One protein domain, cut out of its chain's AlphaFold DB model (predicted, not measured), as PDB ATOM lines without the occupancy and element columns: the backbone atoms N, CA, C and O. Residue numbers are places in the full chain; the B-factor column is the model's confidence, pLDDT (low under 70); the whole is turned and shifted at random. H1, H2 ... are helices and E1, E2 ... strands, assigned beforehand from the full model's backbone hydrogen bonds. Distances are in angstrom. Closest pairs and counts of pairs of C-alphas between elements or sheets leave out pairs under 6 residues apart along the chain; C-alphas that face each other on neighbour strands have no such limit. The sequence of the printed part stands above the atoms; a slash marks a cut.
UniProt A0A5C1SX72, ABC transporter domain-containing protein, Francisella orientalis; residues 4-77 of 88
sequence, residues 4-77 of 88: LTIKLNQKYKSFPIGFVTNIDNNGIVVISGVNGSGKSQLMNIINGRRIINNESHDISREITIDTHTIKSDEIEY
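What this domain is: This is residues 4 to 77 of the 88 residues of the protein "ABC transporter domain-containing protein" of Francisella orientalis (UniProt A0A5C1SX72). A small three-stranded sheet, E2, E1 and E5, has the single helix H1 crossing over one of its faces, and a two-stranded hairpin, E3 and E4, lies at one end of the domain and runs on from E4 into E5. A long loop, residues 25 to 38, leads from E2 round to H1, and residues 66 to 77 turn back beyond E5. The printed part has 74 residues with one named helix and five named strands, in the order E1 E2 H1 E3 E4 E5; both sheets, of order E2 - E1 - E5 and E3 - E4, are antiparallel. The class is mixed, helices and strands, though under half of the residues are in named elements. The whole is compact and rounded, with a radius of gyration of the C-alphas of 12.4 A and spans of 35 by 28 by 24 A.

Where its parts are: E1, residues 4 to 8, begins with C-alpha 4 at (-20.219, 33.722, 30.620) and is 13.2 A long from first to last C-alpha. E2, residues 20 to 24, is 13.3 A long. H1, residues 39 to 47, is 12.3 A long and begins with C-alpha 39 at (-4.358, 30.344, 28.695). E3, residues 49 to 52, measures 9.8 A, and E4, residues 55 to 58, measures 10.0 A. E5, residues 61 to 65, is 13.6 A long and ends with C-alpha 65 at (-23.779, 36.131, 28.951).

How they stand to each other: In the larger sheet E1 is the inner strand, and E2 and E5 are edge strands. E1 and E2 form a hairpin, with N 6 and O 21 within hydrogen-bond range at 2.9 A. E1 and E5 are antiparallel at 169 degrees, with N 7 and O 62 within range at 2.8 A. Residues 64 to 65 of E5 also pair, antiparallel, with residues 68 to 69. H1 is on this sheet at a height of 10.4 A, over E1, and runs across the strands at 84 degrees to E1 on the local plane. The closest C-alphas of H1 and E1 are those of Ile 46 and Ile 6, 7.4 A apart. Those of H1 and E3 are Asn 44 and Arg 50, 5.6 A apart. E3 and E4 form a hairpin, with N 50 and O 57 within range at 2.9 A. E4 runs on into E5 at 64 degrees across a break of 2 residues. H1 and E4 are apart, as are E3 and E5. In H1 every O i to N i+4 pair is within hydrogen-bond range.

The domain as a whole: The two C-alphas farthest apart, those of Asn 26 and Asn 53, are 36.1 A apart. The printed part has no cut. The links E1 to E2 and E2 to H1 are long, with 11 and 14 residues; those from H1 to E3, E3 to E4 and E4 to E5 are tight. The mean pLDDT of the printed part is 93.4, and no printed residue is under 70.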
ATOM      1  N   LEU A   4     -20.846  33.600  31.931       94.81
ATOM      2  CA  LEU A   4     -20.219  33.722  30.620       94.81
ATOM      3  C   LEU A   4     -19.999  32.318  30.052       94.81
ATOM      4  O   LEU A   4     -19.183  31.560  30.577       94.81
ATOM      5  N   THR A   5     -20.695  31.986  28.971       96.94
ATOM      6  CA  THR A   5     -20.502  30.732  28.233       96.94
ATOM      7  C   THR A   5     -19.692  31.011  26.980       96.94
ATOM      8  O   THR A   5     -20.015  31.909  26.205       96.94
ATOM      9  N   ILE A   6     -18.636  30.231  26.765       97.12
ATOM     10  CA  ILE A   6     -17.792  30.305  25.573       97.12
ATOM     11  C   ILE A   6     -17.849  28.948  24.889       97.12
ATOM     12  O   ILE A   6     -17.384  27.952  25.446       97.12
ATOM     13  N   LYS A   7     -18.381  28.916  23.670       97.94
ATOM     14  CA  LYS A   7     -18.464  27.725  22.829       97.94
ATOM     15  C   LYS A   7     -17.613  27.902  21.583       97.94
ATOM     16  O   LYS A   7     -17.687  28.912  20.887       97.94
ATOM     17  N   LEU A   8     -16.798  26.902  21.286       98.00
ATOM     18  CA  LEU A   8     -15.932  26.884  20.120       98.00
ATOM     19  C   LEU A   8     -16.600  26.109  18.976       98.00
ATOM     20  O   LEU A   8     -16.903  24.926  19.111       98.00
ATOM     21  N   ASN A   9     -16.769  26.752  17.822       97.38
ATOM     22  CA  ASN A   9     -17.493  26.188  16.676       97.38
ATOM     23  C   ASN A   9     -16.561  25.578  15.612       97.38
ATOM     24  O   ASN A   9     -17.008  25.165  14.547       97.38
ATOM     25  N   GLN A  10     -15.260  25.505  15.893       96.69
ATOM     26  CA  GLN A  10     -14.251  24.905  15.019       96.69
ATOM     27  C   GLN A  10     -13.162  24.207  15.837       96.69
ATOM     28  O   GLN A  10     -12.989  24.486  17.016       96.69
ATOM     29  N   LYS A  11     -12.354  23.337  15.228       96.56
ATOM     30  CA  LYS A  11     -11.141  22.848  15.902       96.56
ATOM     31  C   LYS A  11     -10.135  23.997  16.053       96.56
ATOM     32  O   LYS A  11      -9.835  24.689  15.079       96.56
ATOM     33  N   TYR A  12      -9.560  24.174  17.243       95.88
ATOM     34  CA  TYR A  12      -8.510  25.168  17.480       95.88
ATOM     35  C   TYR A  12      -7.381  24.605  18.342       95.88
ATOM     36  O   TYR A  12      -7.491  24.516  19.562       95.88
ATOM     37  N   LYS A  13      -6.247  24.279  17.709       93.81
ATOM     38  CA  LYS A  13      -5.085  23.677  18.385       93.81
ATOM     39  C   LYS A  13      -5.505  22.424  19.175       93.81
ATOM     40  O   LYS A  13      -5.973  21.469  18.561       93.81
ATOM     41  N   SER A  14      -5.336  22.435  20.499       92.19
ATOM     42  CA  SER A  14      -5.721  21.351  21.407       92.19
ATOM     43  C   SER A  14      -7.197  21.382  21.810       92.19
ATOM     44  O   SER A  14      -7.669  20.423  22.408       92.19
ATOM     45  N   PHE A  15      -7.928  22.455  21.499       95.94
ATOM     46  CA  PHE A  15      -9.353  22.559  21.794       95.94
ATOM     47  C   PHE A  15     -10.161  21.879  20.678       95.94
ATOM     48  O   PHE A  15     -10.035  22.268  19.505       95.94
ATOM     49  N   PRO A  16     -10.963  20.851  21.007       96.75
ATOM     50  CA  PRO A  16     -11.814  20.189  20.030       96.75
ATOM     51  C   PRO A  16     -12.953  21.112  19.586       96.75
ATOM     52  O   PRO A  16     -13.332  22.051  20.287       96.75
ATOM     53  N   ILE A  17     -13.520  20.816  18.416       97.31
ATOM     54  CA  ILE A  17     -14.787  21.425  18.004       97.31
ATOM     55  C   ILE A  17     -15.866  21.119  19.049       97.31
ATOM     56  O   ILE A  17     -15.914  20.014  19.585       97.31
ATOM     57  N   GLY A  18     -16.707  22.104  19.361       96.88
ATOM     58  CA  GLY A  18     -17.732  21.972  20.391       96.88
ATOM     59  C   GLY A  18     -17.205  22.088  21.821       96.88
ATOM     60  O   GLY A  18     -17.964  21.833  22.747       96.88
ATOM     61  N   PHE A  19     -15.938  22.474  22.033       97.88
ATOM     62  CA  PHE A  19     -15.453  22.833  23.367       97.88
ATOM     63  C   PHE A  19     -16.336  23.928  23.979       97.88
ATOM     64  O   PHE A  19     -16.586  24.947  23.333       97.88
ATOM     65  N   VAL A  20     -16.765  23.725  25.226       97.50
ATOM     66  CA  VAL A  20     -17.559  24.683  26.002       97.50
ATOM     67  C   VAL A  20     -16.888  24.917  27.347       97.50
ATOM     68  O   VAL A  20     -16.443  23.974  28.001       97.50
ATOM     69  N   THR A  21     -16.830  26.174  27.772       96.00
ATOM     70  CA  THR A  21     -16.442  26.540  29.133       96.00
ATOM     71  C   THR A  21     -17.368  27.619  29.673       96.00
ATOM     72  O   THR A  21     -17.780  28.515  28.934       96.00
ATOM     73  N   ASN A  22     -17.683  27.505  30.961       95.88
ATOM     74  CA  ASN A  22     -18.555  28.416  31.686       95.88
ATOM     75  C   ASN A  22     -17.733  29.128  32.755       95.88
ATOM     76  O   ASN A  22     -16.922  28.503  33.442       95.88
ATOM     77  N   ILE A  23     -17.941  30.431  32.881       94.25
ATOM     78  CA  ILE A  23     -17.298  31.262  33.888       94.25
ATOM     79  C   ILE A  23     -18.397  32.007  34.636       94.25
ATOM     80  O   ILE A  23     -18.997  32.944  34.109       94.25
ATOM     81  N   ASP A  24     -18.643  31.584  35.872       92.62
ATOM     82  CA  ASP A  24     -19.650  32.188  36.735       92.62
ATOM     83  C   ASP A  24     -19.010  33.297  37.573       92.62
ATOM     84  O   ASP A  24     -18.277  33.032  38.528       92.62
ATOM     85  N   ASN A  25     -19.240  34.557  37.200       83.06
ATOM     86  CA  ASN A  25     -18.704  35.692  37.947       83.06
ATOM     87  C   ASN A  25     -19.478  36.988  37.656       83.06
ATOM     88  O   ASN A  25     -19.907  37.241  36.535       83.06
ATOM     89  N   ASN A  26     -19.588  37.849  38.668       80.88
ATOM     90  CA  ASN A  26     -20.088  39.220  38.532       80.88
ATOM     91  C   ASN A  26     -18.959  40.274  38.494       80.88
ATOM     92  O   ASN A  26     -19.246  41.466  38.419       80.88
ATOM     93  N   GLY A  27     -17.694  39.856  38.596       86.50
ATOM     94  CA  GLY A  27     -16.530  40.733  38.696       86.50
ATOM     95  C   GLY A  27     -15.347  40.268  37.849       86.50
ATOM     96  O   GLY A  27     -15.499  39.796  36.725       86.50
ATOM     97  N   ILE A  28     -14.141  40.433  38.389       89.88
ATOM     98  CA  ILE A  28     -12.894  40.160  37.669       89.88
ATOM     99  C   ILE A  28     -12.572  38.666  37.724       89.88
ATOM    100  O   ILE A  28     -12.535  38.066  38.798       89.88
ATOM    101  N   VAL A  29     -12.298  38.076  36.559       91.81
ATOM    102  CA  VAL A  29     -11.840  36.688  36.417       91.81
ATOM    103  C   VAL A  29     -10.352  36.694  36.089       91.81
ATOM    104  O   VAL A  29      -9.922  37.346  35.140       91.81
ATOM    105  N   VAL A  30      -9.566  35.933  36.851       93.00
ATOM    106  CA  VAL A  30      -8.133  35.746  36.596       93.00
ATOM    107  C   VAL A  30      -7.897  34.339  36.061       93.00
ATOM    108  O   VAL A  30      -8.217  33.355  36.720       93.00
ATOM    109  N   ILE A  31      -7.298  34.242  34.873       92.75
ATOM    110  CA  ILE A  31      -6.907  32.965  34.265       92.75
ATOM    111  C   ILE A  31      -5.421  32.723  34.554       92.75
ATOM    112  O   ILE A  31      -4.552  33.380  33.979       92.75
ATOM    113  N   SER A  32      -5.120  31.758  35.422       94.88
ATOM    114  CA  SER A  32      -3.756  31.373  35.810       94.88
ATOM    115  C   SER A  32      -3.484  29.886  35.532       94.88
ATOM    116  O   SER A  32      -4.380  29.128  35.169       94.88
ATOM    117  N   GLY A  33      -2.214  29.470  35.581       95.44
ATOM    118  CA  GLY A  33      -1.805  28.082  35.332       95.44
ATOM    119  C   GLY A  33      -0.406  27.958  34.731       95.44
ATOM    120  O   GLY A  33       0.204  28.958  34.350       95.44
ATOM    121  N   VAL A  34       0.089  26.728  34.593       96.62
ATOM    122  CA  VAL A  34       1.439  26.426  34.077       96.62
ATOM    123  C   VAL A  34       1.632  26.815  32.604       96.62
ATOM    124  O   VAL A  34       0.675  27.061  31.861       96.62
ATOM    125  N   ASN A  35       2.882  26.889  32.149       95.69
ATOM    126  CA  ASN A  35       3.182  27.098  30.732       95.69
ATOM    127  C   ASN A  35       2.596  25.964  29.882       95.69
ATOM    128  O   ASN A  35       2.614  24.804  30.277       95.69
ATOM    129  N   GLY A  36       2.025  26.313  28.728       93.56
ATOM    130  CA  GLY A  36       1.360  25.342  27.857       93.56
ATOM    131  C   GLY A  36      -0.068  24.959  28.267       93.56
ATOM    132  O   GLY A  36      -0.748  24.326  27.471       93.56
ATOM    133  N   SER A  37      -0.592  25.425  29.411       94.06
ATOM    134  CA  SER A  37      -1.950  25.083  29.883       94.06
ATOM    135  C   SER A  37      -3.108  25.639  29.035       94.06
ATOM    136  O   SER A  37      -4.270  25.482  29.391       94.06
ATOM    137  N   GLY A  38      -2.813  26.345  27.940       94.69
ATOM    138  CA  GLY A  38      -3.829  26.859  27.023       94.69
ATOM    139  C   GLY A  38      -4.368  28.257  27.337       94.69
ATOM    140  O   GLY A  38      -5.212  28.727  26.589       94.69
ATOM    141  N   LYS A  39      -3.860  28.989  28.341       95.25
ATOM    142  CA  LYS A  39      -4.358  30.344  28.695       95.25
ATOM    143  C   LYS A  39      -4.423  31.307  27.505       95.25
ATOM    144  O   LYS A  39      -5.477  31.843  27.195       95.25
ATOM    145  N   SER A  40      -3.314  31.483  26.781       93.31
ATOM    146  CA  SER A  40      -3.283  32.356  25.596       93.31
ATOM    147  C   SER A  40      -4.173  31.836  24.465       93.31
ATOM    148  O   SER A  40      -4.665  32.615  23.661       93.31
ATOM    149  N   GLN A  41      -4.384  30.518  24.393       94.69
ATOM    150  CA  GLN A  41      -5.287  29.916  23.413       94.69
ATOM    151  C   GLN A  41      -6.744  30.220  23.764       94.69
ATOM    152  O   GLN A  41      -7.481  30.654  22.887       94.69
ATOM    153  N   LEU A  42      -7.120  30.092  25.038       95.38
ATOM    154  CA  LEU A  42      -8.424  30.498  25.549       95.38
ATOM    155  C   LEU A  42      -8.659  31.995  25.334       95.38
ATOM    156  O   LEU A  42      -9.726  32.366  24.871       95.38
ATOM    157  N   MET A  43      -7.657  32.851  25.553       93.94
ATOM    158  CA  MET A  43      -7.777  34.283  25.250       93.94
ATOM    159  C   MET A  43      -7.980  34.558  23.757       93.94
ATOM    160  O   MET A  43      -8.783  35.416  23.409       93.94
ATOM    161  N   ASN A  44      -7.307  33.829  22.862       93.88
ATOM    162  CA  ASN A  44      -7.551  33.953  21.422       93.88
ATOM    163  C   ASN A  44      -8.966  33.494  21.057       93.88
ATOM    164  O   ASN A  44      -9.626  34.144  20.252       93.88
ATOM    165  N   ILE A  45      -9.445  32.412  21.680       96.00
ATOM    166  CA  ILE A  45     -10.839  31.986  21.564       96.00
ATOM    167  C   ILE A  45     -11.747  33.107  22.079       96.00
ATOM    168  O   ILE A  45     -12.642  33.480  21.353       96.00
ATOM    169  N   ILE A  46     -11.502  33.727  23.237       94.69
ATOM    170  CA  ILE A  46     -12.297  34.850  23.786       94.69
ATOM    171  C   ILE A  46     -12.192  36.143  22.950       94.69
ATOM    172  O   ILE A  46     -13.095  36.976  22.986       94.69
ATOM    173  N   ASN A  47     -11.147  36.305  22.147       92.56
ATOM    174  CA  ASN A  47     -11.027  37.411  21.197       92.56
ATOM    175  C   ASN A  47     -11.638  37.072  19.823       92.56
ATOM    176  O   ASN A  47     -11.949  37.956  19.033       92.56
ATOM    177  N   GLY A  48     -11.824  35.786  19.512       94.75
ATOM    178  CA  GLY A  48     -12.323  35.328  18.212       94.75
ATOM    179  C   GLY A  48     -11.320  35.464  17.085       94.75
ATOM    180  O   GLY A  48     -11.695  35.360  15.924       94.75
ATOM    181  N   ARG A  49     -10.052  35.714  17.415       92.88
ATOM    182  CA  ARG A  49      -8.988  35.968  16.449       92.88
ATOM    183  C   ARG A  49      -7.670  35.415  16.961       92.88
ATOM    184  O   ARG A  49      -7.385  35.437  18.159       92.88
ATOM    185  N   ARG A  50      -6.831  34.961  16.036       91.88
ATOM    186  CA  ARG A  50      -5.404  34.709  16.273       91.88
ATOM    187  C   ARG A  50      -4.571  35.516  15.290       91.88
ATOM    188  O   ARG A  50      -4.960  35.665  14.138       91.88
ATOM    189  N   ILE A  51      -3.401  35.948  15.738       87.81
ATOM    190  CA  ILE A  51      -2.401  36.576  14.878       87.81
ATOM    191  C   ILE A  51      -1.357  35.515  14.522       87.81
ATOM    192  O   ILE A  51      -0.777  34.899  15.422       87.81
ATOM    193  N   ILE A  52      -1.139  35.279  13.231       85.81
ATOM    194  CA  ILE A  52      -0.055  34.445  12.697       85.81
ATOM    195  C   ILE A  52       0.657  35.286  11.645       85.81
ATOM    196  O   ILE A  52       0.004  35.782  10.744       85.81
ATOM    197  N   ASN A  53       1.976  35.461  11.751       86.69
ATOM    198  CA  ASN A  53       2.763  36.225  10.769       86.69
ATOM    199  C   ASN A  53       2.187  37.626  10.460       86.69
ATOM    200  O   ASN A  53       2.171  38.049   9.313       86.69
ATOM    201  N   ASN A  54       1.703  38.336  11.487       84.31
ATOM    202  CA  ASN A  54       0.988  39.621  11.386       84.31
ATOM    203  C   ASN A  54      -0.361  39.590  10.644       84.31
ATOM    204  O   ASN A  54      -1.004  40.629  10.519       84.31
ATOM    205  N   GLU A  55      -0.845  38.419  10.243       87.56
ATOM    206  CA  GLU A  55      -2.172  38.232   9.668       87.56
ATOM    207  C   GLU A  55      -3.173  37.801  10.744       87.56
ATOM    208  O   GLU A  55      -2.884  36.973  11.617       87.56
ATOM    209  N   SER A  56      -4.373  38.382  10.690       89.75
ATOM    210  CA  SER A  56      -5.484  38.012  11.564       89.75
ATOM    211  C   SER A  56      -6.270  36.868  10.938       89.75
ATOM    212  O   SER A  56      -6.793  37.004   9.836       89.75
ATOM    213  N   HIS A  57      -6.415  35.767  11.670       93.25
ATOM    214  CA  HIS A  57      -7.323  34.683  11.306       93.25
ATOM    215  C   HIS A  57      -8.450  34.580  12.322       93.25
ATOM    216  O   HIS A  57      -8.196  34.515  13.531       93.25
ATOM    217  N   ASP A  58      -9.674  34.488  11.816       95.25
ATOM    218  CA  ASP A  58     -10.859  34.348  12.645       95.25
ATOM    219  C   ASP A  58     -10.939  32.964  13.304       95.25
ATOM    220  O   ASP A  58     -10.486  31.935  12.786       95.25
ATOM    221  N   ILE A  59     -11.507  32.958  14.503       95.62
ATOM    222  CA  ILE A  59     -11.820  31.771  15.286       95.62
ATOM    223  C   ILE A  59     -13.330  31.762  15.491       95.62
ATOM    224  O   ILE A  59     -13.857  32.547  16.280       95.62
ATOM    225  N   SER A  60     -14.015  30.855  14.793       96.94
ATOM    226  CA  SER A  60     -15.460  30.676  14.909       96.94
ATOM    227  C   SER A  60     -15.845  30.186  16.301       96.94
ATOM    228  O   SER A  60     -15.362  29.158  16.790       96.94
ATOM    229  N   ARG A  61     -16.722  30.947  16.946       96.81
ATOM    230  CA  ARG A  61     -17.117  30.781  18.341       96.81
ATOM    231  C   ARG A  61     -18.445  31.465  18.609       96.81
ATOM    232  O   ARG A  61     -18.868  32.332  17.851       96.81
ATOM    233  N   GLU A  62     -19.024  31.128  19.740       97.62
ATOM    234  CA  GLU A  62     -20.209  31.753  20.293       97.62
ATOM    235  C   GLU A  62     -19.899  32.131  21.744       97.62
ATOM    236  O   GLU A  62     -19.354  31.322  22.500       97.62
ATOM    237  N   ILE A  63     -20.189  33.379  22.112       96.75
ATOM    238  CA  ILE A  63     -20.152  33.834  23.500       96.75
ATOM    239  C   ILE A  63     -21.561  34.225  23.900       96.75
ATOM    240  O   ILE A  63     -22.202  35.002  23.193       96.75
ATOM    241  N   THR A  64     -22.007  33.749  25.058       96.25
ATOM    242  CA  THR A  64     -23.227  34.238  25.694       96.25
ATOM    243  C   THR A  64     -22.946  34.711  27.114       96.25
ATOM    244  O   THR A  64     -22.102  34.150  27.814       96.25
ATOM    245  N   ILE A  65     -23.648  35.758  27.541       94.00
ATOM    246  CA  ILE A  65     -23.779  36.131  28.951       94.00
ATOM    247  C   ILE A  65     -25.227  35.855  29.330       94.00
ATOM    248  O   ILE A  65     -26.146  36.493  28.809       94.00
ATOM    249  N   ASP A  66     -25.421  34.876  30.207       90.44
ATOM    250  CA  ASP A  66     -26.725  34.296  30.518       90.44
ATOM    251  C   ASP A  66     -27.399  33.775  29.230       90.44
ATOM    252  O   ASP A  66     -26.981  32.762  28.671       90.44
ATOM    253  N   THR A  67     -28.399  34.490  28.713       90.38
ATOM    254  CA  THR A  67     -29.132  34.154  27.478       90.38
ATOM    255  C   THR A  67     -28.799  35.062  26.292       90.38
ATOM    256  O   THR A  67     -29.359  34.878  25.214       90.38
ATOM    257  N   HIS A  68     -27.922  36.054  26.468       94.31
ATOM    258  CA  HIS A  68     -27.630  37.053  25.440       94.31
ATOM    259  C   HIS A  68     -26.331  36.723  24.717       94.31
ATOM    260  O   HIS A  68     -25.273  36.650  25.343       94.31
ATOM    261  N   THR A  69     -26.401  36.551  23.399       95.94
ATOM    262  CA  THR A  69     -25.216  36.401  22.550       95.94
ATOM    263  C   THR A  69     -24.453  37.718  22.472       95.94
ATOM    264  O   THR A  69     -25.036  38.748  22.145       95.94
ATOM    265  N   ILE A  70     -23.149  37.663  22.736       94.94
ATOM    266  CA  ILE A  70     -22.235  38.802  22.662       94.94
ATOM    267  C   ILE A  70     -21.520  38.773  21.316       94.94
ATOM    268  O   ILE A  70     -20.910  37.765  20.939       94.94
ATOM    269  N   LYS A  71     -21.581  39.883  20.588       92.81
ATOM    270  CA  LYS A  71     -20.884  40.056  19.316       92.81
ATOM    271  C   LYS A  71     -19.430  40.465  19.539       92.81
ATOM    272  O   LYS A  71     -19.041  40.970  20.588       92.81
ATOM    273  N   SER A  72     -18.592  40.243  18.530       89.44
ATOM    274  CA  SER A  72     -17.156  40.539  18.620       89.44
ATOM    275  C   SER A  72     -16.839  42.027  18.817       89.44
ATOM    276  O   SER A  72     -15.810  42.340  19.402       89.44
ATOM    277  N   ASP A  73     -17.687  42.932  18.328       90.38
ATOM    278  CA  ASP A  73     -17.571  44.388  18.498       90.38
ATOM    279  C   ASP A  73     -17.964  44.870  19.904       90.38
ATOM    280  O   ASP A  73     -17.581  45.965  20.305       90.38
ATOM    281  N   GLU A  74     -18.644  44.030  20.683       91.88
ATOM    282  CA  GLU A  74     -18.978  44.280  22.089       91.88
ATOM    283  C   GLU A  74     -17.869  43.806  23.049       91.88
ATOM    284  O   GLU A  74     -17.987  43.942  24.267       91.88
ATOM    285  N   ILE A  75     -16.778  43.237  22.519       90.44
ATOM    286  CA  ILE A  75     -15.656  42.706  23.298       90.44
ATOM    287  C   ILE A  75     -14.442  43.615  23.130       90.44
ATOM    288  O   ILE A  75     -13.824  43.681  22.067       90.44
ATOM    289  N   GLU A  76     -14.031  44.256  24.222       90.94
ATOM    290  CA  GLU A  76     -12.783  45.006  24.256       90.94
ATOM    291  C   GLU A  76     -11.599  44.093  24.613       90.94
ATOM    292  O   GLU A  76     -11.555  43.479  25.681       90.94
ATOM    293  N   TYR A  77     -10.601  44.026  23.728       88.31
ATOM    294  CA  TYR A  77      -9.370  43.269  23.956       88.31
ATOM    295  C   TYR A  77      -8.168  44.202  24.119       88.31
ATOM    296  O   TYR A  77      -7.785  44.923  23.195       88.31
TER     297      TYR A  77